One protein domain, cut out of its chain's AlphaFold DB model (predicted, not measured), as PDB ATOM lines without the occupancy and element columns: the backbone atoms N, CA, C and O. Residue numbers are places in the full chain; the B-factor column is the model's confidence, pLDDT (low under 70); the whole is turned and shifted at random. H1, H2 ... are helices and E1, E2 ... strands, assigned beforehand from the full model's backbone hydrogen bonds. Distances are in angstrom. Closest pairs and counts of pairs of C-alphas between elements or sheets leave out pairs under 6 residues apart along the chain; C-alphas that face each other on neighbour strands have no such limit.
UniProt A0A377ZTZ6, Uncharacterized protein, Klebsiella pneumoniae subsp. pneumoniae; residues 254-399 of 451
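This is residues 254 to 399 of the 451 residues of an uncharacterized protein of Klebsiella pneumoniae subsp. pneumoniae (UniProt A0A377ZTZ6). Picture one twisted wall of antiparallel strands: six long strands, E1 to E6, run side by side in chain order, and beyond E6 the wall divides, with short E7 beside one part of E6 and the hairpin of E8 and E9 beside another. The small helix H1, at the last printed residues, is off the sheet. The printed part has 146 residues, with nine named strands followed by one named helix; the class is mostly strand, and the sheet is branched. E1 to E7 form a meander, each strand the antiparallel neighbour of the one before. The whole is elongated, spanning 58 by 33 by 26 A, and only just compact, close to loose, with a radius of gyration of the C-alphas of 17.5 A.

Start at edge strand E1, residues 258 to 270, and its hairpin with E2, residues 273 to 284, where N 259 and O 283 are 2.8 A apart, within hydrogen-bond range. E2 forms a hairpin with E3, residues 294 to 305; look at N 280 and O 298, 2.8 A. Next come the hairpin of E3 and E4, residues 308 to 320, with N 301 and O 312 at 2.8 A, and that of E4 and E5, residues 326 to 338, with N 313 and O 333 at 2.8 A. E5 forms a hairpin with E6, residues 341 to 353; find N 347 and O 332, 2.8 A. On the other side of E6 from E5 lie two strands. Edge strand E7, residues 359 to 362, forms a hairpin with E6 at 130 degrees between directions, with N 350 and O 361 at 2.8 A. E8, residues 367 to 375, is antiparallel to E6 at 143 degrees, with N 344 and O 369 at 2.8 A. E7 and E8 are apart. E8 and edge strand E9, residues 378 to 386, form a hairpin, with N 385 and O 368 at 2.8 A. H1, residues 395 to 399, is not on the sheet; its O i to N i+4 pair is within hydrogen-bond range.

Find C-alpha 258 at (4.648, 30.433, 60.654); from there E1 runs 32.8 A, bending by 61 degrees at residue 263. E2 measures 35.0 A, E3 36.5 A, E4 37.1 A, E5 33.0 A and E6 34.6 A. E8, 23.5 A, bends by 64 degrees at residue 372. H1 ends at C-alpha 399, (12.913, 61.527, 44.378).

The C-alphas of Pro 256 and Ala 377 are the two farthest apart, 59.6 A. The printed part has no cut, and no link is long. Expect low confidence, pLDDT under 70, at residues 373 to 380 and 391 to 399.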
ATOM      1  N   ILE A 254      -0.935  29.525  56.741       89.44
ATOM      2  CA  ILE A 254      -0.706  29.959  58.111       89.44
ATOM      3  C   ILE A 254      -0.738  28.776  59.076       89.44
ATOM      4  O   ILE A 254      -1.547  27.862  58.976       89.44
ATOM      5  N   THR A 255       0.168  28.806  60.037       87.94
ATOM      6  CA  THR A 255       0.285  27.872  61.160       87.94
ATOM      7  C   THR A 255       0.545  28.691  62.424       87.94
ATOM      8  O   THR A 255       0.915  29.868  62.301       87.94
ATOM      9  N   PRO A 256       0.385  28.132  63.634       82.62
ATOM     10  CA  PRO A 256       0.698  28.865  64.860       82.62
ATOM     11  C   PRO A 256       2.130  29.424  64.895       82.62
ATOM     12  O   PRO A 256       2.374  30.508  65.422       82.62
ATOM     13  N   GLU A 257       3.074  28.737  64.255       86.25
ATOM     14  CA  GLU A 257       4.489  29.095  64.255       86.25
ATOM     15  C   GLU A 257       4.887  29.964  63.059       86.25
ATOM     16  O   GLU A 257       5.874  30.703  63.144       86.25
ATOM     17  N   ARG A 258       4.180  29.866  61.925       91.94
ATOM     18  CA  ARG A 258       4.648  30.433  60.654       91.94
ATOM     19  C   ARG A 258       3.536  30.841  59.690       91.94
ATOM     20  O   ARG A 258       2.569  30.111  59.509       91.94
ATOM     21  N   ILE A 259       3.756  31.949  58.986       92.75
ATOM     22  CA  ILE A 259       3.032  32.355  57.774       92.75
ATOM     23  C   ILE A 259       3.957  32.150  56.576       92.75
ATOM     24  O   ILE A 259       5.106  32.593  56.615       92.75
ATOM     25  N   THR A 260       3.481  31.515  55.512       96.12
ATOM     26  CA  THR A 260       4.267  31.285  54.295       96.12
ATOM     27  C   THR A 260       3.525  31.701  53.041       96.12
ATOM     28  O   THR A 260       2.362  31.365  52.868       96.12
ATOM     29  N   ILE A 261       4.243  32.345  52.129       96.94
ATOM     30  CA  ILE A 261       3.915  32.483  50.711       96.94
ATOM     31  C   ILE A 261       4.965  31.652  49.982       96.94
ATOM     32  O   ILE A 261       6.149  31.981  50.039       96.94
ATOM     33  N   SER A 262       4.576  30.551  49.350       90.69
ATOM     34  CA  SER A 262       5.529  29.636  48.705       90.69
ATOM     35  C   SER A 262       5.743  29.960  47.228       90.69
ATOM     36  O   SER A 262       6.867  29.868  46.737       90.69
ATOM     37  N   ASP A 263       4.676  30.365  46.539       92.50
ATOM     38  CA  ASP A 263       4.669  30.535  45.089       92.50
ATOM     39  C   ASP A 263       3.904  31.783  44.631       92.50
ATOM     40  O   ASP A 263       3.067  31.752  43.729       92.50
ATOM     41  N   GLY A 264       4.187  32.909  45.279       96.69
ATOM     42  CA  GLY A 264       3.611  34.183  44.886       96.69
ATOM     43  C   GLY A 264       4.088  34.606  43.504       96.69
ATOM     44  O   GLY A 264       5.253  34.424  43.152       96.69
ATOM     45  N   ARG A 265       3.203  35.211  42.721       96.81
ATOM     46  CA  ARG A 265       3.463  35.738  41.384       96.81
ATOM     47  C   ARG A 265       3.188  37.228  41.384       96.81
ATOM     48  O   ARG A 265       2.233  37.696  41.995       96.81
ATOM     49  N   TRP A 266       4.026  37.978  40.689       94.31
ATOM     50  CA  TRP A 266       3.829  39.409  40.535       94.31
ATOM     51  C   TRP A 266       4.221  39.845  39.130       94.31
ATOM     52  O   TRP A 266       5.123  39.275  38.505       94.31
ATOM     53  N   ARG A 267       3.548  40.878  38.639       90.81
ATOM     54  CA  ARG A 267       3.867  41.568  37.396       90.81
ATOM     55  C   ARG A 267       3.647  43.061  37.574       90.81
ATOM     56  O   ARG A 267       2.795  43.504  38.333       90.81
ATOM     57  N   THR A 268       4.425  43.852  36.864       85.81
ATOM     58  CA  THR A 268       4.239  45.299  36.783       85.81
ATOM     59  C   THR A 268       4.825  45.799  35.469       85.81
ATOM     60  O   THR A 268       5.429  45.038  34.710       85.81
ATOM     61  N   ARG A 269       4.658  47.086  35.184       78.31
ATOM     62  CA  ARG A 269       5.334  47.751  34.072       78.31
ATOM     63  C   ARG A 269       6.226  48.836  34.642       78.31
ATOM     64  O   ARG A 269       5.768  49.698  35.386       78.31
ATOM     65  N   TYR A 270       7.506  48.774  34.302       75.19
ATOM     66  CA  TYR A 270       8.419  49.881  34.535       75.19
ATOM     67  C   TYR A 270       8.623  50.595  33.204       75.19
ATOM     68  O   TYR A 270       9.263  50.054  32.303       75.19
ATOM     69  N   GLU A 271       8.036  51.785  33.069       75.25
ATOM     70  CA  GLU A 271       7.932  52.485  31.783       75.25
ATOM     71  C   GLU A 271       7.305  51.567  30.714       75.25
ATOM     72  O   GLU A 271       6.200  51.061  30.906       75.25
ATOM     73  N   ALA A 272       8.005  51.318  29.605       75.50
ATOM     74  CA  ALA A 272       7.562  50.418  28.542       75.50
ATOM     75  C   ALA A 272       7.964  48.944  28.764       75.50
ATOM     76  O   ALA A 272       7.613  48.091  27.950       75.50
ATOM     77  N   TYR A 273       8.692  48.621  29.838       79.38
ATOM     78  CA  TYR A 273       9.252  47.285  30.053       79.38
ATOM     79  C   TYR A 273       8.381  46.458  31.008       79.38
ATOM     80  O   TYR A 273       8.217  46.833  32.178       79.38
ATOM     81  N   PRO A 274       7.831  45.315  30.556       82.81
ATOM     82  CA  PRO A 274       7.108  44.411  31.436       82.81
ATOM     83  C   PRO A 274       8.092  43.726  32.388       82.81
ATOM     84  O   PRO A 274       9.073  43.109  31.969       82.81
ATOM     85  N   LEU A 275       7.803  43.817  33.680       88.81
ATOM     86  CA  LEU A 275       8.530  43.127  34.735       88.81
ATOM     87  C   LEU A 275       7.620  42.062  35.329       88.81
ATOM     88  O   LEU A 275       6.436  42.300  35.561       88.81
ATOM     89  N   ARG A 276       8.172  40.883  35.591       93.31
ATOM     90  CA  ARG A 276       7.433  39.780  36.209       93.31
ATOM     91  C   ARG A 276       8.345  38.950  37.074       93.31
ATOM     92  O   ARG A 276       9.549  38.910  36.843       93.31
ATOM     93  N   GLY A 277       7.782  38.223  38.015       95.12
ATOM     94  CA  GLY A 277       8.575  37.326  38.822       95.12
ATOM     95  C   GLY A 277       7.758  36.550  39.825       95.12
ATOM     96  O   GLY A 277       6.529  36.516  39.775       95.12
ATOM     97  N   ARG A 278       8.484  35.906  40.728       96.81
ATOM     98  CA  ARG A 278       7.946  35.117  41.821       96.81
ATOM     99  C   ARG A 278       8.450  35.657  43.147       96.81
ATOM    100  O   ARG A 278       9.519  36.273  43.228       96.81
ATOM    101  N   VAL A 279       7.662  35.423  44.179       96.44
ATOM    102  CA  VAL A 279       7.977  35.766  45.556       96.44
ATOM    103  C   VAL A 279       7.682  34.572  46.447       96.44
ATOM    104  O   VAL A 279       6.602  33.992  46.400       96.44
ATOM    105  N   ALA A 280       8.661  34.224  47.267       97.44
ATOM    106  CA  ALA A 280       8.488  33.336  48.397       97.44
ATOM    107  C   ALA A 280       8.824  34.118  49.668       97.44
ATOM    108  O   ALA A 280       9.849  34.798  49.727       97.44
ATOM    109  N   LEU A 281       7.972  34.041  50.681       96.94
ATOM    110  CA  LEU A 281       8.137  34.734  51.955       96.94
ATOM    111  C   LEU A 281       7.749  33.787  53.088       96.94
ATOM    112  O   LEU A 281       6.798  33.025  52.970       96.94
ATOM    113  N   SER A 282       8.469  33.848  54.195       97.00
ATOM    114  CA  SER A 282       8.173  33.104  55.409       97.00
ATOM    115  C   SER A 282       8.372  34.005  56.616       97.00
ATOM    116  O   SER A 282       9.439  34.598  56.789       97.00
ATOM    117  N   VAL A 283       7.356  34.058  57.469       95.56
ATOM    118  CA  VAL A 283       7.324  34.832  58.707       95.56
ATOM    119  C   VAL A 283       7.111  33.869  59.868       95.56
ATOM    120  O   VAL A 283       6.033  33.301  60.007       95.56
ATOM    121  N   GLY A 284       8.147  33.637  60.669       93.62
ATOM    122  CA  GLY A 284       8.104  32.791  61.863       93.62
ATOM    123  C   GLY A 284       7.820  33.583  63.141       93.62
ATOM    124  O   GLY A 284       8.067  34.788  63.182       93.62
ATOM    125  N   ASN A 285       7.350  32.891  64.183       89.44
ATOM    126  CA  ASN A 285       7.065  33.424  65.527       89.44
ATOM    127  C   ASN A 285       6.070  34.592  65.542       89.44
ATOM    128  O   ASN A 285       6.100  35.440  66.431       89.44
ATOM    129  N   TRP A 286       5.178  34.656  64.557       84.88
ATOM    130  CA  TRP A 286       4.291  35.803  64.377       84.88
ATOM    131  C   TRP A 286       3.282  35.973  65.533       84.88
ATOM    132  O   TRP A 286       2.906  37.100  65.842       84.88
ATOM    133  N   GLN A 287       2.908  34.887  66.228       78.31
ATOM    134  CA  GLN A 287       2.051  34.940  67.427       78.31
ATOM    135  C   GLN A 287       2.772  35.432  68.689       78.31
ATOM    136  O   GLN A 287       2.125  35.867  69.635       78.31
ATOM    137  N   GLN A 288       4.106  35.402  68.714       79.25
ATOM    138  CA  GLN A 288       4.903  35.827  69.873       79.25
ATOM    139  C   GLN A 288       5.141  37.350  69.894       79.25
ATOM    140  O   GLN A 288       5.938  37.856  70.685       79.25
ATOM    141  N   GLY A 289       4.453  38.089  69.018       75.00
ATOM    142  CA  GLY A 289       4.583  39.532  68.844       75.00
ATOM    143  C   GLY A 289       5.634  39.930  67.805       75.00
ATOM    144  O   GLY A 289       6.539  39.170  67.455       75.00
ATOM    145  N   THR A 290       5.537  41.174  67.325       75.50
ATOM    146  CA  THR A 290       6.438  41.741  66.301       75.50
ATOM    147  C   THR A 290       7.908  41.689  66.712       75.50
ATOM    148  O   THR A 290       8.790  41.596  65.868       75.50
ATOM    149  N   GLU A 291       8.187  41.699  68.014       82.81
ATOM    150  CA  GLU A 291       9.546  41.657  68.546       82.81
ATOM    151  C   GLU A 291      10.228  40.290  68.440       82.81
ATOM    152  O   GLU A 291      11.455  40.228  68.490       82.81
ATOM    153  N   GLN A 292       9.472  39.207  68.274       84.75
ATOM    154  CA  GLN A 292      10.019  37.854  68.108       84.75
ATOM    155  C   GLN A 292       9.934  37.362  66.660       84.75
ATOM    156  O   GLN A 292      10.441  36.287  66.335       84.75
ATOM    157  N   MET A 293       9.311  38.155  65.786       90.06
ATOM    158  CA  MET A 293       9.027  37.799  64.407       90.06
ATOM    159  C   MET A 293      10.306  37.696  63.567       90.06
ATOM    160  O   MET A 293      11.082  38.650  63.460       90.06
ATOM    161  N   ILE A 294      10.491  36.547  62.912       94.50
ATOM    162  CA  ILE A 294      11.617  36.291  62.007       94.50
ATOM    163  C   ILE A 294      11.114  36.227  60.573       94.50
ATOM    164  O   ILE A 294      10.281  35.391  60.233       94.50
ATOM    165  N   VAL A 295      11.659  37.080  59.715       95.19
ATOM    166  CA  VAL A 295      11.278  37.188  58.310       95.19
ATOM    167  C   VAL A 295      12.394  36.660  57.423       95.19
ATOM    168  O   VAL A 295      13.568  36.969  57.610       95.19
ATOM    169  N   SER A 296      12.015  35.850  56.441       97.38
ATOM    170  CA  SER A 296      12.899  35.327  55.403       97.38
ATOM    171  C   SER A 296      12.149  35.229  54.083       97.38
ATOM    172  O   SER A 296      10.928  35.096  54.069       97.38
ATOM    173  N   GLY A 297      12.848  35.305  52.959       97.00
ATOM    174  CA  GLY A 297      12.195  35.236  51.663       97.00
ATOM    175  C   GLY A 297      13.132  35.401  50.483       97.00
ATOM    176  O   GLY A 297      14.335  35.631  50.610       97.00
ATOM    177  N   ARG A 298      12.544  35.285  49.300       96.88
ATOM    178  CA  ARG A 298      13.208  35.421  48.015       96.88
ATOM    179  C   ARG A 298      12.235  36.022  47.013       96.88
ATOM    180  O   ARG A 298      11.157  35.487  46.790       96.88
ATOM    181  N   LEU A 299      12.652  37.100  46.371       96.38
ATOM    182  CA  LEU A 299      11.947  37.741  45.270       96.38
ATOM    183  C   LEU A 299      12.828  37.634  44.029       96.38
ATOM    184  O   LEU A 299      13.995  38.022  44.079       96.38
ATOM    185  N   ASN A 300      12.301  37.139  42.916       95.25
ATOM    186  CA  ASN A 300      12.987  37.245  41.632       95.25
ATOM    187  C   ASN A 300      12.258  38.206  40.699       95.25
ATOM    188  O   ASN A 300      11.044  38.361  40.779       95.25
ATOM    189  N   VAL A 301      13.025  38.825  39.810       93.75
ATOM    190  CA  VAL A 301      12.581  39.762  38.784       93.75
ATOM    191  C   VAL A 301      13.146  39.276  37.457       93.75
ATOM    192  O   VAL A 301      14.362  39.234  37.274       93.75
ATOM    193  N   LEU A 302      12.262  38.932  36.531       93.38
ATOM    194  CA  LEU A 302      12.574  38.683  35.135       93.38
ATOM    195  C   LEU A 302      12.361  39.971  34.346       93.38
ATOM    196  O   LEU A 302      11.284  40.569  34.380       93.38
ATOM    197  N   THR A 303      13.400  40.365  33.622       89.25
ATOM    198  CA  THR A 303      13.420  41.541  32.747       89.25
ATOM    199  C   THR A 303      13.657  41.107  31.307       89.25
ATOM    200  O   THR A 303      14.286  40.072  31.075       89.25
ATOM    201  N   GLU A 304      13.248  41.917  30.339       85.62
ATOM    202  CA  GLU A 304      13.476  41.657  28.919       85.62
ATOM    203  C   GLU A 304      13.935  42.934  28.206       85.62
ATOM    204  O   GLU A 304      13.393  44.017  28.430       85.62
ATOM    205  N   GLY A 305      14.957  42.802  27.360       81.00
ATOM    206  CA  GLY A 305      15.500  43.879  26.532       81.00
ATOM    207  C   GLY A 305      16.152  43.324  25.263       81.00
ATOM    208  O   GLY A 305      16.057  42.130  24.984       81.00
ATOM    209  N   HIS A 306      16.868  44.164  24.511       82.06
ATOM    210  CA  HIS A 306      17.498  43.770  23.239       82.06
ATOM    211  C   HIS A 306      18.556  42.672  23.424       82.06
ATOM    212  O   HIS A 306      18.716  41.798  22.579       82.06
ATOM    213  N   ALA A 307      19.226  42.654  24.580       78.56
ATOM    214  CA  ALA A 307      20.176  41.609  24.970       78.56
ATOM    215  C   ALA A 307      19.506  40.321  25.519       78.56
ATOM    216  O   ALA A 307      20.163  39.492  26.165       78.56
ATOM    217  N   GLY A 308      18.195  40.164  25.315       86.88
ATOM    218  CA  GLY A 308      17.393  39.025  25.754       86.88
ATOM    219  C   GLY A 308      16.844  39.168  27.176       86.88
ATOM    220  O   GLY A 308      16.614  40.269  27.679       86.88
ATOM    221  N   LYS A 309      16.633  38.026  27.841       90.56
ATOM    222  CA  LYS A 309      16.081  37.955  29.203       90.56
ATOM    223  C   LYS A 309      17.174  38.121  30.259       90.56
ATOM    224  O   LYS A 309      18.281  37.610  30.083       90.56
ATOM    225  N   GLY A 310      16.857  38.837  31.331       91.88
ATOM    226  CA  GLY A 310      17.676  38.978  32.537       91.88
ATOM    227  C   GLY A 310      16.916  38.464  33.759       91.88
ATOM    228  O   GLY A 310      15.683  38.434  33.754       91.88
ATOM    229  N   ASN A 311      17.643  38.037  34.790       94.88
ATOM    230  CA  ASN A 311      17.066  37.629  36.066       94.88
ATOM    231  C   ASN A 311      17.865  38.222  37.228       94.88
ATOM    232  O   ASN A 311      19.058  37.945  37.386       94.88
ATOM    233  N   ALA A 312      17.176  38.981  38.071       94.69
ATOM    234  CA  ALA A 312      17.699  39.501  39.322       94.69
ATOM    235  C   ALA A 312      16.935  38.884  40.493       94.69
ATOM    236  O   ALA A 312      15.734  38.637  40.420       94.69
ATOM    237  N   VAL A 313      17.637  38.616  41.584       97.06
ATOM    238  CA  VAL A 313      17.115  37.910  42.748       97.06
ATOM    239  C   VAL A 313      17.487  38.676  44.003       97.06
ATOM    240  O   VAL A 313      18.670  38.855  44.290       97.06
ATOM    241  N   LEU A 314      16.481  39.073  44.772       97.00
ATOM    242  CA  LEU A 314      16.612  39.611  46.115       97.00
ATOM    243  C   LEU A 314      16.335  38.497  47.129       97.00
ATOM    244  O   LEU A 314      15.230  37.965  47.180       97.00
ATOM    245  N   ASN A 315      17.327  38.163  47.947       97.69
ATOM    246  CA  ASN A 315      17.142  37.313  49.120       97.69
ATOM    247  C   ASN A 315      16.960  38.200  50.356       97.69
ATOM    248  O   ASN A 315      17.644  39.219  50.492       97.69
ATOM    249  N   ILE A 316      16.033  37.806  51.223       96.69
ATOM    250  CA  ILE A 316      15.619  38.525  52.424       96.69
ATOM    251  C   ILE A 316      15.811  37.593  53.615       96.69
ATOM    252  O   ILE A 316      15.310  36.470  53.602       96.69
ATOM    253  N   GLY A 317      16.488  38.064  54.654       94.12
ATOM    254  CA  GLY A 317      16.630  37.338  55.906       94.12
ATOM    255  C   GLY A 317      17.456  36.042  55.817       94.12
ATOM    256  O   GLY A 317      18.198  35.836  54.852       94.12
ATOM    257  N   PRO A 318      17.337  35.166  56.834       96.12
ATOM    258  CA  PRO A 318      16.492  35.337  58.020       96.12
ATOM    259  C   PRO A 318      16.935  36.530  58.879       96.12
ATOM    260  O   PRO A 318      18.127  36.763  59.052       96.12
ATOM    261  N   GLY A 319      15.977  37.299  59.393       94.69
ATOM    262  CA  GLY A 319      16.242  38.427  60.288       94.69
ATOM    263  C   GLY A 319      14.973  38.984  60.922       94.69
ATOM    264  O   GLY A 319      13.866  38.565  60.584       94.69
ATOM    265  N   LYS A 320      15.129  39.913  61.862       92.44
ATOM    266  CA  LYS A 320      14.034  40.476  62.657       92.44
ATOM    267  C   LYS A 320      13.476  41.741  62.001       92.44
ATOM    268  O   LYS A 320      14.231  42.617  61.586       92.44
ATOM    269  N   LEU A 321      12.151  41.863  61.959       85.06
ATOM    270  CA  LEU A 321      11.454  43.113  61.638       85.06
ATOM    271  C   LEU A 321      10.656  43.545  62.864       85.06
ATOM    272  O   LEU A 321       9.722  42.855  63.255       85.06
ATOM    273  N   SER A 322      11.040  44.665  63.472       80.62
ATOM    274  CA  SER A 322      10.531  45.113  64.774       80.62
ATOM    275  C   SER A 322      10.159  46.588  64.772       80.62
ATOM    276  O   SER A 322      10.637  47.371  63.945       80.62
ATOM    277  N   MET A 323       9.281  46.950  65.709       77.62
ATOM    278  CA  MET A 323       8.832  48.329  65.876       77.62
ATOM    279  C   MET A 323       9.957  49.221  66.394       77.62
ATOM    280  O   MET A 323      10.074  50.356  65.939       77.62
ATOM    281  N   ASP A 324      10.815  48.685  67.259       78.00
ATOM    282  CA  ASP A 324      11.904  49.427  67.892       78.00
ATOM    283  C   ASP A 324      13.197  49.329  67.084       78.00
ATOM    284  O   ASP A 324      13.833  50.335  66.766       78.00
ATOM    285  N   ASN A 325      13.604  48.106  66.741       83.88
ATOM    286  CA  ASN A 325      14.847  47.873  66.025       83.88
ATOM    287  C   ASN A 325      14.780  46.592  65.192       83.88
ATOM    288  O   ASN A 325      14.877  45.474  65.702       83.88
ATOM    289  N   SER A 326      14.642  46.780  63.887       89.81
ATOM    290  CA  SER A 326      14.789  45.727  62.893       89.81
ATOM    291  C   SER A 326      16.263  45.380  62.686       89.81
ATOM    292  O   SER A 326      17.141  46.226  62.852       89.81
ATOM    293  N   ASP A 327      16.518  44.141  62.288       93.38
ATOM    294  CA  ASP A 327      17.829  43.637  61.896       93.38
ATOM    295  C   ASP A 327      17.636  42.556  60.825       93.38
ATOM    296  O   ASP A 327      17.449  41.374  61.123       93.38
ATOM    297  N   LEU A 328      17.578  42.981  59.562       95.38
ATOM    298  CA  LEU A 328      17.215  42.126  58.437       95.38
ATOM    299  C   LEU A 328      18.269  42.189  57.317       95.38
ATOM    300  O   LEU A 328      18.374  43.212  56.632       95.38
ATOM    301  N   PRO A 329      19.021  41.099  57.073       96.56
ATOM    302  CA  PRO A 329      19.973  41.043  55.973       96.56
ATOM    303  C   PRO A 329      19.255  40.944  54.625       96.56
ATOM    304  O   PRO A 329      18.235  40.269  54.480       96.56
ATOM    305  N   LEU A 330      19.815  41.602  53.616       96.44
ATOM    306  CA  LEU A 330      19.304  41.654  52.250       96.44
ATOM    307  C   LEU A 330      20.441  41.385  51.260       96.44
ATOM    308  O   LEU A 330      21.566  41.854  51.434       96.44
ATOM    309  N   ARG A 331      20.161  40.661  50.175       96.19
ATOM    310  CA  ARG A 331      21.144  40.444  49.103       96.19
ATOM    311  C   ARG A 331      20.483  40.424  47.734       96.19
ATOM    312  O   ARG A 331      19.818  39.447  47.396       96.19
ATOM    313  N   LEU A 332      20.720  41.467  46.937       95.56
ATOM    314  CA  LEU A 332      20.320  41.520  45.527       95.56
ATOM    315  C   LEU A 332      21.466  41.033  44.634       95.56
ATOM    316  O   LEU A 332      22.565  41.586  44.666       95.56
ATOM    317  N   THR A 333      21.208  40.014  43.822       96.38
ATOM    318  CA  THR A 333      22.176  39.446  42.874       96.38
ATOM    319  C   THR A 333      21.544  39.164  41.525       96.38
ATOM    320  O   THR A 333      20.399  38.725  41.477       96.38
ATOM    321  N   GLY A 334      22.306  39.312  40.448       94.25
ATOM    322  CA  GLY A 334      21.903  38.886  39.107       94.25
ATOM    323  C   GLY A 334      22.007  40.014  38.097       94.25
ATOM    324  O   GLY A 334      22.752  40.973  38.305       94.25
ATOM    325  N   GLU A 335      21.262  39.888  37.007       91.88
ATOM    326  CA  GLU A 335      21.285  40.852  35.916       91.88
ATOM    327  C   GLU A 335      19.884  41.318  35.529       91.88
ATOM    328  O   GLU A 335      18.928  40.546  35.532       91.88
ATOM    329  N   ALA A 336      19.775  42.591  35.170       89.12
ATOM    330  CA  ALA A 336      18.580  43.172  34.582       89.12
ATOM    331  C   ALA A 336      18.927  43.707  33.193       89.12
ATOM    332  O   ALA A 336      19.941  44.376  33.007       89.12
ATOM    333  N   LYS A 337      18.081  43.407  32.216       88.38
ATOM    334  CA  LYS A 337      18.208  43.847  30.826       88.38
ATOM    335  C   LYS A 337      17.019  44.734  30.510       88.38
ATOM    336  O   LYS A 337      15.882  44.288  30.626       88.38
ATOM    337  N   LEU A 338      17.297  45.989  30.177       81.50
ATOM    338  CA  LEU A 338      16.303  47.037  29.968       81.50
ATOM    339  C   LEU A 338      16.711  47.830  28.728       81.50
ATOM    340  O   LEU A 338      17.735  48.514  28.732       81.50
ATOM    341  N   GLY A 339      15.937  47.708  27.651       82.94
ATOM    342  CA  GLY A 339      16.269  48.338  26.374       82.94
ATOM    343  C   GLY A 339      17.621  47.860  25.839       82.94
ATOM    344  O   GLY A 339      17.806  46.664  25.622       82.94
ATOM    345  N   GLU A 340      18.539  48.799  25.621       82.88
ATOM    346  CA  GLU A 340      19.924  48.580  25.164       82.88
ATOM    347  C   GLU A 340      20.930  48.443  26.326       82.88
ATOM    348  O   GLU A 340      22.138  48.323  26.108       82.88
ATOM    349  N   MET A 341      20.455  48.494  27.579       82.62
ATOM    350  CA  MET A 341      21.288  48.445  28.779       82.62
ATOM    351  C   MET A 341      21.212  47.090  29.484       82.62
ATOM    352  O   MET A 341      20.156  46.467  29.601       82.62
ATOM    353  N   ILE A 342      22.352  46.679  30.033       86.88
ATOM    354  CA  ILE A 342      22.491  45.535  30.931       86.88
ATOM    355  C   ILE A 342      23.040  46.045  32.261       86.88
ATOM    356  O   ILE A 342      24.062  46.733  32.298       86.88
ATOM    357  N   LEU A 343      22.370  45.695  33.351       88.62
ATOM    358  CA  LEU A 343      22.757  45.987  34.725       88.62
ATOM    359  C   LEU A 343      23.144  44.687  35.420       88.62
ATOM    360  O   LEU A 343      22.402  43.716  35.339       88.62
ATOM    361  N   TYR A 344      24.253  44.688  36.153       90.88
ATOM    362  CA  TYR A 344      24.677  43.570  36.993       90.88
ATOM    363  C   TYR A 344      24.726  44.028  38.443       90.88
ATOM    364  O   TYR A 344      25.404  45.005  38.766       90.88
ATOM    365  N   ALA A 345      24.024  43.322  39.319       91.69
ATOM    366  CA  ALA A 345      23.938  43.641  40.733       91.69
ATOM    367  C   ALA A 345      24.616  42.554  41.572       91.69
ATOM    368  O   ALA A 345      24.354  41.363  41.404       91.69
ATOM    369  N   ALA A 346      25.449  42.984  42.515       94.94
ATOM    370  CA  ALA A 346      25.911  42.194  43.646       94.94
ATOM    371  C   ALA A 346      25.872  43.097  44.879       94.94
ATOM    372  O   ALA A 346      26.861  43.740  45.213       94.94
ATOM    373  N   LEU A 347      24.701  43.216  45.504       93.94
ATOM    374  CA  LEU A 347      24.418  44.204  46.544       93.94
ATOM    375  C   LEU A 347      24.009  43.518  47.858       93.94
ATOM    376  O   LEU A 347      22.813  43.315  48.091       93.94
ATOM    377  N   PRO A 348      24.969  43.125  48.714       96.19
ATOM    378  CA  PRO A 348      24.689  42.788  50.103       96.19
ATOM    379  C   PRO A 348      24.369  44.061  50.901       96.19
ATOM    380  O   PRO A 348      25.061  45.075  50.775       96.19
ATOM    381  N   ALA A 349      23.335  44.012  51.730       94.62
ATOM    382  CA  ALA A 349      22.890  45.120  52.563       94.62
ATOM    383  C   ALA A 349      22.257  44.631  53.874       94.62
ATOM    384  O   ALA A 349      21.867  43.472  53.981       94.62
ATOM    385  N   GLN A 350      22.118  45.541  54.832       94.44
ATOM    386  CA  GLN A 350      21.398  45.354  56.086       94.44
ATOM    387  C   GLN A 350      20.291  46.398  56.192       94.44
ATOM    388  O   GLN A 350      20.537  47.585  55.959       94.44
ATOM    389  N   LEU A 351      19.087  45.965  56.548       92.62
ATOM    390  CA  LEU A 351      17.988  46.834  56.944       92.62
ATOM    391  C   LEU A 351      17.919  46.868  58.477       92.62
ATOM    392  O   LEU A 351      17.730  45.828  59.102       92.62
ATOM    393  N   SER A 352      18.072  48.049  59.070       91.81
ATOM    394  CA  SER A 352      18.123  48.236  60.524       91.81
ATOM    395  C   SER A 352      17.248  49.388  61.016       91.81
ATOM    396  O   SER A 352      16.906  50.277  60.237       91.81
ATOM    397  N   GLY A 353      16.959  49.439  62.317       85.19
ATOM    398  CA  GLY A 353      16.196  50.524  62.942       85.19
ATOM    399  C   GLY A 353      14.677  50.291  62.966       85.19
ATOM    400  O   GLY A 353      14.212  49.221  62.563       85.19
ATOM    401  N   PRO A 354      13.896  51.265  63.462       81.12
ATOM    402  CA  PRO A 354      12.448  51.128  63.628       81.12
ATOM    403  C   PRO A 354      11.730  50.872  62.299       81.12
ATOM    404  O   PRO A 354      12.085  51.470  61.282       81.12
ATOM    405  N   LEU A 355      10.661  50.068  62.294       77.69
ATOM    406  CA  LEU A 355       9.885  49.776  61.076       77.69
ATOM    407  C   LEU A 355       9.313  51.036  60.394       77.69
ATOM    408  O   LEU A 355       9.139  51.063  59.177       77.69
ATOM    409  N   ILE A 356       9.047  52.095  61.165       73.25
ATOM    410  CA  ILE A 356       8.534  53.374  60.650       73.25
ATOM    411  C   ILE A 356       9.631  54.281  60.065       73.25
ATOM    412  O   ILE A 356       9.341  55.223  59.327       73.25
ATOM    413  N   SER A 357      10.896  54.001  60.377       76.38
ATOM    414  CA  SER A 357      12.060  54.772  59.937       76.38
ATOM    415  C   SER A 357      13.273  53.870  59.649       76.38
ATOM    416  O   SER A 357      14.359  54.081  60.201       76.38
ATOM    417  N   PRO A 358      13.129  52.870  58.758       84.50
ATOM    418  CA  PRO A 358      14.173  51.889  58.537       84.50
ATOM    419  C   PRO A 358      15.365  52.513  57.807       84.50
ATOM    420  O   PRO A 358      15.231  53.385  56.943       84.50
ATOM    421  N   GLN A 359      16.554  52.020  58.123       87.94
ATOM    422  CA  GLN A 359      17.808  52.406  57.499       87.94
ATOM    423  C   GLN A 359      18.355  51.237  56.691       87.94
ATOM    424  O   GLN A 359      18.516  50.140  57.211       87.94
ATOM    425  N   LEU A 360      18.677  51.484  55.423       90.56
ATOM    426  CA  LEU A 360      19.362  50.521  54.566       90.56
ATOM    427  C   LEU A 360      20.848  50.875  54.492       90.56
ATOM    428  O   LEU A 360      21.185  52.016  54.157       90.56
ATOM    429  N   ALA A 361      21.717  49.909  54.777       91.38
ATOM    430  CA  ALA A 361      23.166  50.052  54.708       91.38
ATOM    431  C   ALA A 361      23.778  48.971  53.809       91.38
ATOM    432  O   ALA A 361      23.584  47.787  54.053       91.38
ATOM    433  N   PHE A 362      24.540  49.357  52.785       92.50
ATOM    434  CA  PHE A 362      25.221  48.397  51.909       92.50
ATOM    435  C   PHE A 362      26.560  47.934  52.499       92.50
ATOM    436  O   PHE A 362      27.390  48.748  52.920       92.50
ATOM    437  N   HIS A 363      26.792  46.622  52.484       91.00
ATOM    438  CA  HIS A 363      28.016  46.005  52.991       91.00
ATOM    439  C   HIS A 363      29.191  46.124  52.003       91.00
ATOM    440  O   HIS A 363      28.990  46.350  50.804       91.00
ATOM    441  N   PRO A 364      30.439  45.945  52.480       90.50
ATOM    442  CA  PRO A 364      31.593  45.760  51.607       90.50
ATOM    443  C   PRO A 364      31.334  44.689  50.540       90.50
ATOM    444  O   PRO A 364      30.749  43.644  50.816       90.50
ATOM    445  N   GLY A 365      31.750  44.970  49.304       87.06
ATOM    446  CA  GLY A 365      31.456  44.125  48.142       87.06
ATOM    447  C   GLY A 365      30.168  44.492  47.396       87.06
ATOM    448  O   GLY A 365      29.922  43.925  46.335       87.06
ATOM    449  N   ALA A 366      29.384  45.462  47.885       91.19
ATOM    450  CA  ALA A 366      28.258  46.015  47.141       91.19
ATOM    451  C   ALA A 366      28.717  46.743  45.874       91.19
ATOM    452  O   ALA A 366      29.316  47.818  45.939       91.19
ATOM    453  N   LEU A 367      28.413  46.149  44.722       89.69
ATOM    454  CA  LEU A 367      28.774  46.649  43.405       89.69
ATOM    455  C   LEU A 367      27.578  46.552  42.453       89.69
ATOM    456  O   LEU A 367      27.017  45.476  42.236       89.69
ATOM    457  N   LEU A 368      27.230  47.685  41.852       89.19
ATOM    458  CA  LEU A 368      26.364  47.740  40.681       89.19
ATOM    459  C   LEU A 368      27.239  48.010  39.457       89.19
ATOM    460  O   LEU A 368      28.131  48.857  39.503       89.19
ATOM    461  N   ARG A 369      26.990  47.301  38.361       87.88
ATOM    462  CA  ARG A 369      27.647  47.540  37.076       87.88
ATOM    463  C   ARG A 369      26.613  47.799  36.000       87.88
ATOM    464  O   ARG A 369      25.544  47.196  36.038       87.88
ATOM    465  N   SER A 370      26.947  48.623  35.016       86.25
ATOM    466  CA  SER A 370      26.172  48.730  33.779       86.25
ATOM    467  C   SER A 370      27.048  48.582  32.544       86.25
ATOM    468  O   SER A 370      28.244  48.875  32.573       86.25
ATOM    469  N   ARG A 371      26.417  48.150  31.455       84.88
ATOM    470  CA  ARG A 371      26.966  48.104  30.100       84.88
ATOM    471  C   ARG A 371      25.856  48.419  29.103       84.88
ATOM    472  O   ARG A 371      24.711  48.052  29.354       84.88
ATOM    473  N   GLY A 372      26.188  49.034  27.974       80.56
ATOM    474  CA  GLY A 372      25.263  49.199  26.853       80.56
ATOM    475  C   GLY A 372      25.161  50.627  26.335       80.56
ATOM    476  O   GLY A 372      25.849  51.538  26.804       80.56
ATOM    477  N   ARG A 373      24.300  50.818  25.337       69.62
ATOM    478  CA  ARG A 373      24.165  52.095  24.634       69.62
ATOM    479  C   ARG A 373      23.190  53.002  25.383       69.62
ATOM    480  O   ARG A 373      22.025  52.657  25.545       69.62
ATOM    481  N   VAL A 374      23.670  54.156  25.852       61.09
ATOM    482  CA  VAL A 374      22.833  55.133  26.585       61.09
ATOM    483  C   VAL A 374      22.200  56.149  25.632       61.09
ATOM    484  O   VAL A 374      21.073  56.577  25.850       61.09
ATOM    485  N   ILE A 375      22.912  56.503  24.557       56.91
ATOM    486  CA  ILE A 375      22.440  57.286  23.403       56.91
ATOM    487  C   ILE A 375      23.189  56.806  22.150       56.91
ATOM    488  O   ILE A 375      24.261  56.220  22.280       56.91
ATOM    489  N   ASP A 376      22.689  57.096  20.946       54.53
ATOM    490  CA  ASP A 376      23.273  56.624  19.671       54.53
ATOM    491  C   ASP A 376      24.775  56.919  19.497       54.53
ATOM    492  O   ASP A 376      25.469  56.176  18.812       54.53
ATOM    493  N   ALA A 377      25.288  57.959  20.161       50.69
ATOM    494  CA  ALA A 377      26.691  58.371  20.114       50.69
ATOM    495  C   ALA A 377      27.551  57.917  21.316       50.69
ATOM    496  O   ALA A 377      28.737  58.235  21.357       50.69
ATOM    497  N   LEU A 378      26.988  57.224  22.316       54.78
ATOM    498  CA  LEU A 378      27.711  56.809  23.525       54.78
ATOM    499  C   LEU A 378      27.397  55.354  23.882       54.78
ATOM    500  O   LEU A 378      26.347  55.040  24.455       54.78
ATOM    501  N   ASN A 379      28.355  54.484  23.572       66.50
ATOM    502  CA  ASN A 379      28.382  53.103  24.029       66.50
ATOM    503  C   ASN A 379      29.210  53.015  25.316       66.50
ATOM    504  O   ASN A 379      30.342  53.492  25.360       66.50
ATOM    505  N   ILE A 380      28.630  52.451  26.371       67.38
ATOM    506  CA  ILE A 380      29.305  52.270  27.653       67.38
ATOM    507  C   ILE A 380      29.804  50.836  27.732       67.38
ATOM    508  O   ILE A 380      29.002  49.909  27.873       67.38
ATOM    509  N   ASP A 381      31.125  50.670  27.700       70.50
ATOM    510  CA  ASP A 381      31.759  49.360  27.856       70.50
ATOM    511  C   ASP A 381      31.562  48.812  29.273       70.50
ATOM    512  O   ASP A 381      31.152  47.663  29.451       70.50
ATOM    513  N   GLU A 382      31.798  49.641  30.294       78.19
ATOM    514  CA  GLU A 382      31.514  49.295  31.684       78.19
ATOM    515  C   GLU A 382      31.486  50.536  32.593       78.19
ATOM    516  O   GLU A 382      32.436  51.317  32.614       78.19
ATOM    517  N   ILE A 383      30.445  50.687  33.418       82.75
ATOM    518  CA  ILE A 383      30.490  51.560  34.602       82.75
ATOM    519  C   ILE A 383      30.387  50.705  35.861       82.75
ATOM    520  O   ILE A 383      29.582  49.779  35.924       82.75
ATOM    521  N   ARG A 384      31.193  51.045  36.874       85.12
ATOM    522  CA  ARG A 384      31.208  50.415  38.199       85.12
ATOM    523  C   ARG A 384      30.788  51.418  39.267       85.12
ATOM    524  O   ARG A 384      31.428  52.454  39.426       85.12
ATOM    525  N   TRP A 385      29.767  51.070  40.042       84.38
ATOM    526  CA  TRP A 385      29.314  51.834  41.200       84.38
ATOM    527  C   TRP A 385      29.533  51.023  42.477       84.38
ATOM    528  O   TRP A 385      28.711  50.159  42.801       84.38
ATOM    529  N   PRO A 386      30.637  51.259  43.206       86.69
ATOM    530  CA  PRO A 386      30.794  50.714  44.545       86.69
ATOM    531  C   PRO A 386      29.800  51.415  45.477       86.69
ATOM    532  O   PRO A 386      29.803  52.640  45.591       86.69
ATOM    533  N   LEU A 387      28.933  50.638  46.122       85.00
ATOM    534  CA  LEU A 387      27.871  51.144  47.000       85.00
ATOM    535  C   LEU A 387      28.164  50.908  48.488       85.00
ATOM    536  O   LEU A 387      27.374  51.307  49.338       85.00
ATOM    537  N   ALA A 388      29.296  50.279  48.814       83.12
ATOM    538  CA  ALA A 388      29.690  49.980  50.187       83.12
ATOM    539  C   ALA A 388      29.695  51.238  51.075       83.12
ATOM    540  O   ALA A 388      30.248  52.273  50.705       83.12
ATOM    541  N   GLY A 389      29.093  51.137  52.263       73.44
ATOM    542  CA  GLY A 389      29.063  52.220  53.249       73.44
ATOM    543  C   GLY A 389      27.975  53.275  53.026       73.44
ATOM    544  O   GLY A 389      27.770  54.111  53.908       73.44
ATOM    545  N   LEU A 390      27.228  53.226  51.916       76.12
ATOM    546  CA  LEU A 390      26.048  54.071  51.738       76.12
ATOM    547  C   LEU A 390      24.976  53.682  52.762       76.12
ATOM    548  O   LEU A 390      24.555  52.525  52.820       76.12
ATOM    549  N   ARG A 391      24.545  54.667  53.560       69.69
ATOM    550  CA  ARG A 391      23.470  54.553  54.551       69.69
ATOM    551  C   ARG A 391      22.335  55.503  54.192       69.69
ATOM    552  O   ARG A 391      22.563  56.699  54.029       69.69
ATOM    553  N   SER A 392      21.121  54.965  54.145       57.62
ATOM    554  CA  SER A 392      19.867  55.651  53.813       57.62
ATOM    555  C   SER A 392      19.779  56.205  52.382       57.62
ATOM    556  O   SER A 392      20.563  57.038  51.939       57.62
ATOM    557  N   LEU A 393      18.734  55.782  51.674       48.84
ATOM    558  CA  LEU A 393      18.142  56.553  50.591       48.84
ATOM    559  C   LEU A 393      16.855  57.156  51.170       48.84
ATOM    560  O   LEU A 393      15.827  56.490  51.233       48.84
ATOM    561  N   SER A 394      16.895  58.392  51.669       40.88
ATOM    562  CA  SER A 394      15.665  59.105  52.045       40.88
ATOM    563  C   SER A 394      14.710  59.204  50.843       40.88
ATOM    564  O   SER A 394      15.165  59.234  49.693       40.88
ATOM    565  N   ARG A 395      13.392  59.332  51.069       42.91
ATOM    566  CA  ARG A 395      12.416  59.643  49.995       42.91
ATOM    567  C   ARG A 395      12.877  60.824  49.129       42.91
ATOM    568  O   ARG A 395      12.709  60.781  47.916       42.91
ATOM    569  N   ALA A 396      13.525  61.825  49.730       34.56
ATOM    570  CA  ALA A 396      14.101  62.969  49.023       34.56
ATOM    571  C   ALA A 396      15.256  62.573  48.083       34.56
ATOM    572  O   ALA A 396      15.316  63.055  46.955       34.56
ATOM    573  N   SER A 397      16.134  61.654  48.495       36.56
ATOM    574  CA  SER A 397      17.216  61.143  47.640       36.56
ATOM    575  C   SER A 397      16.714  60.218  46.519       36.56
ATOM    576  O   SER A 397      17.179  60.333  45.387       36.56
ATOM    577  N   MET A 398      15.693  59.386  46.775       33.41
ATOM    578  CA  MET A 398      15.026  58.595  45.729       33.41
ATOM    579  C   MET A 398      14.242  59.476  44.751       33.41
ATOM    580  O   MET A 398      14.272  59.215  43.553       33.41
ATOM    581  N   ALA A 399      13.592  60.543  45.223       32.53
ATOM    582  CA  ALA A 399      12.913  61.527  44.378       32.53
ATOM    583  C   ALA A 399      13.903  62.369  43.555       32.53
ATOM    584  O   ALA A 399      13.626  62.667  42.395       32.53
TER     585      ALA A 399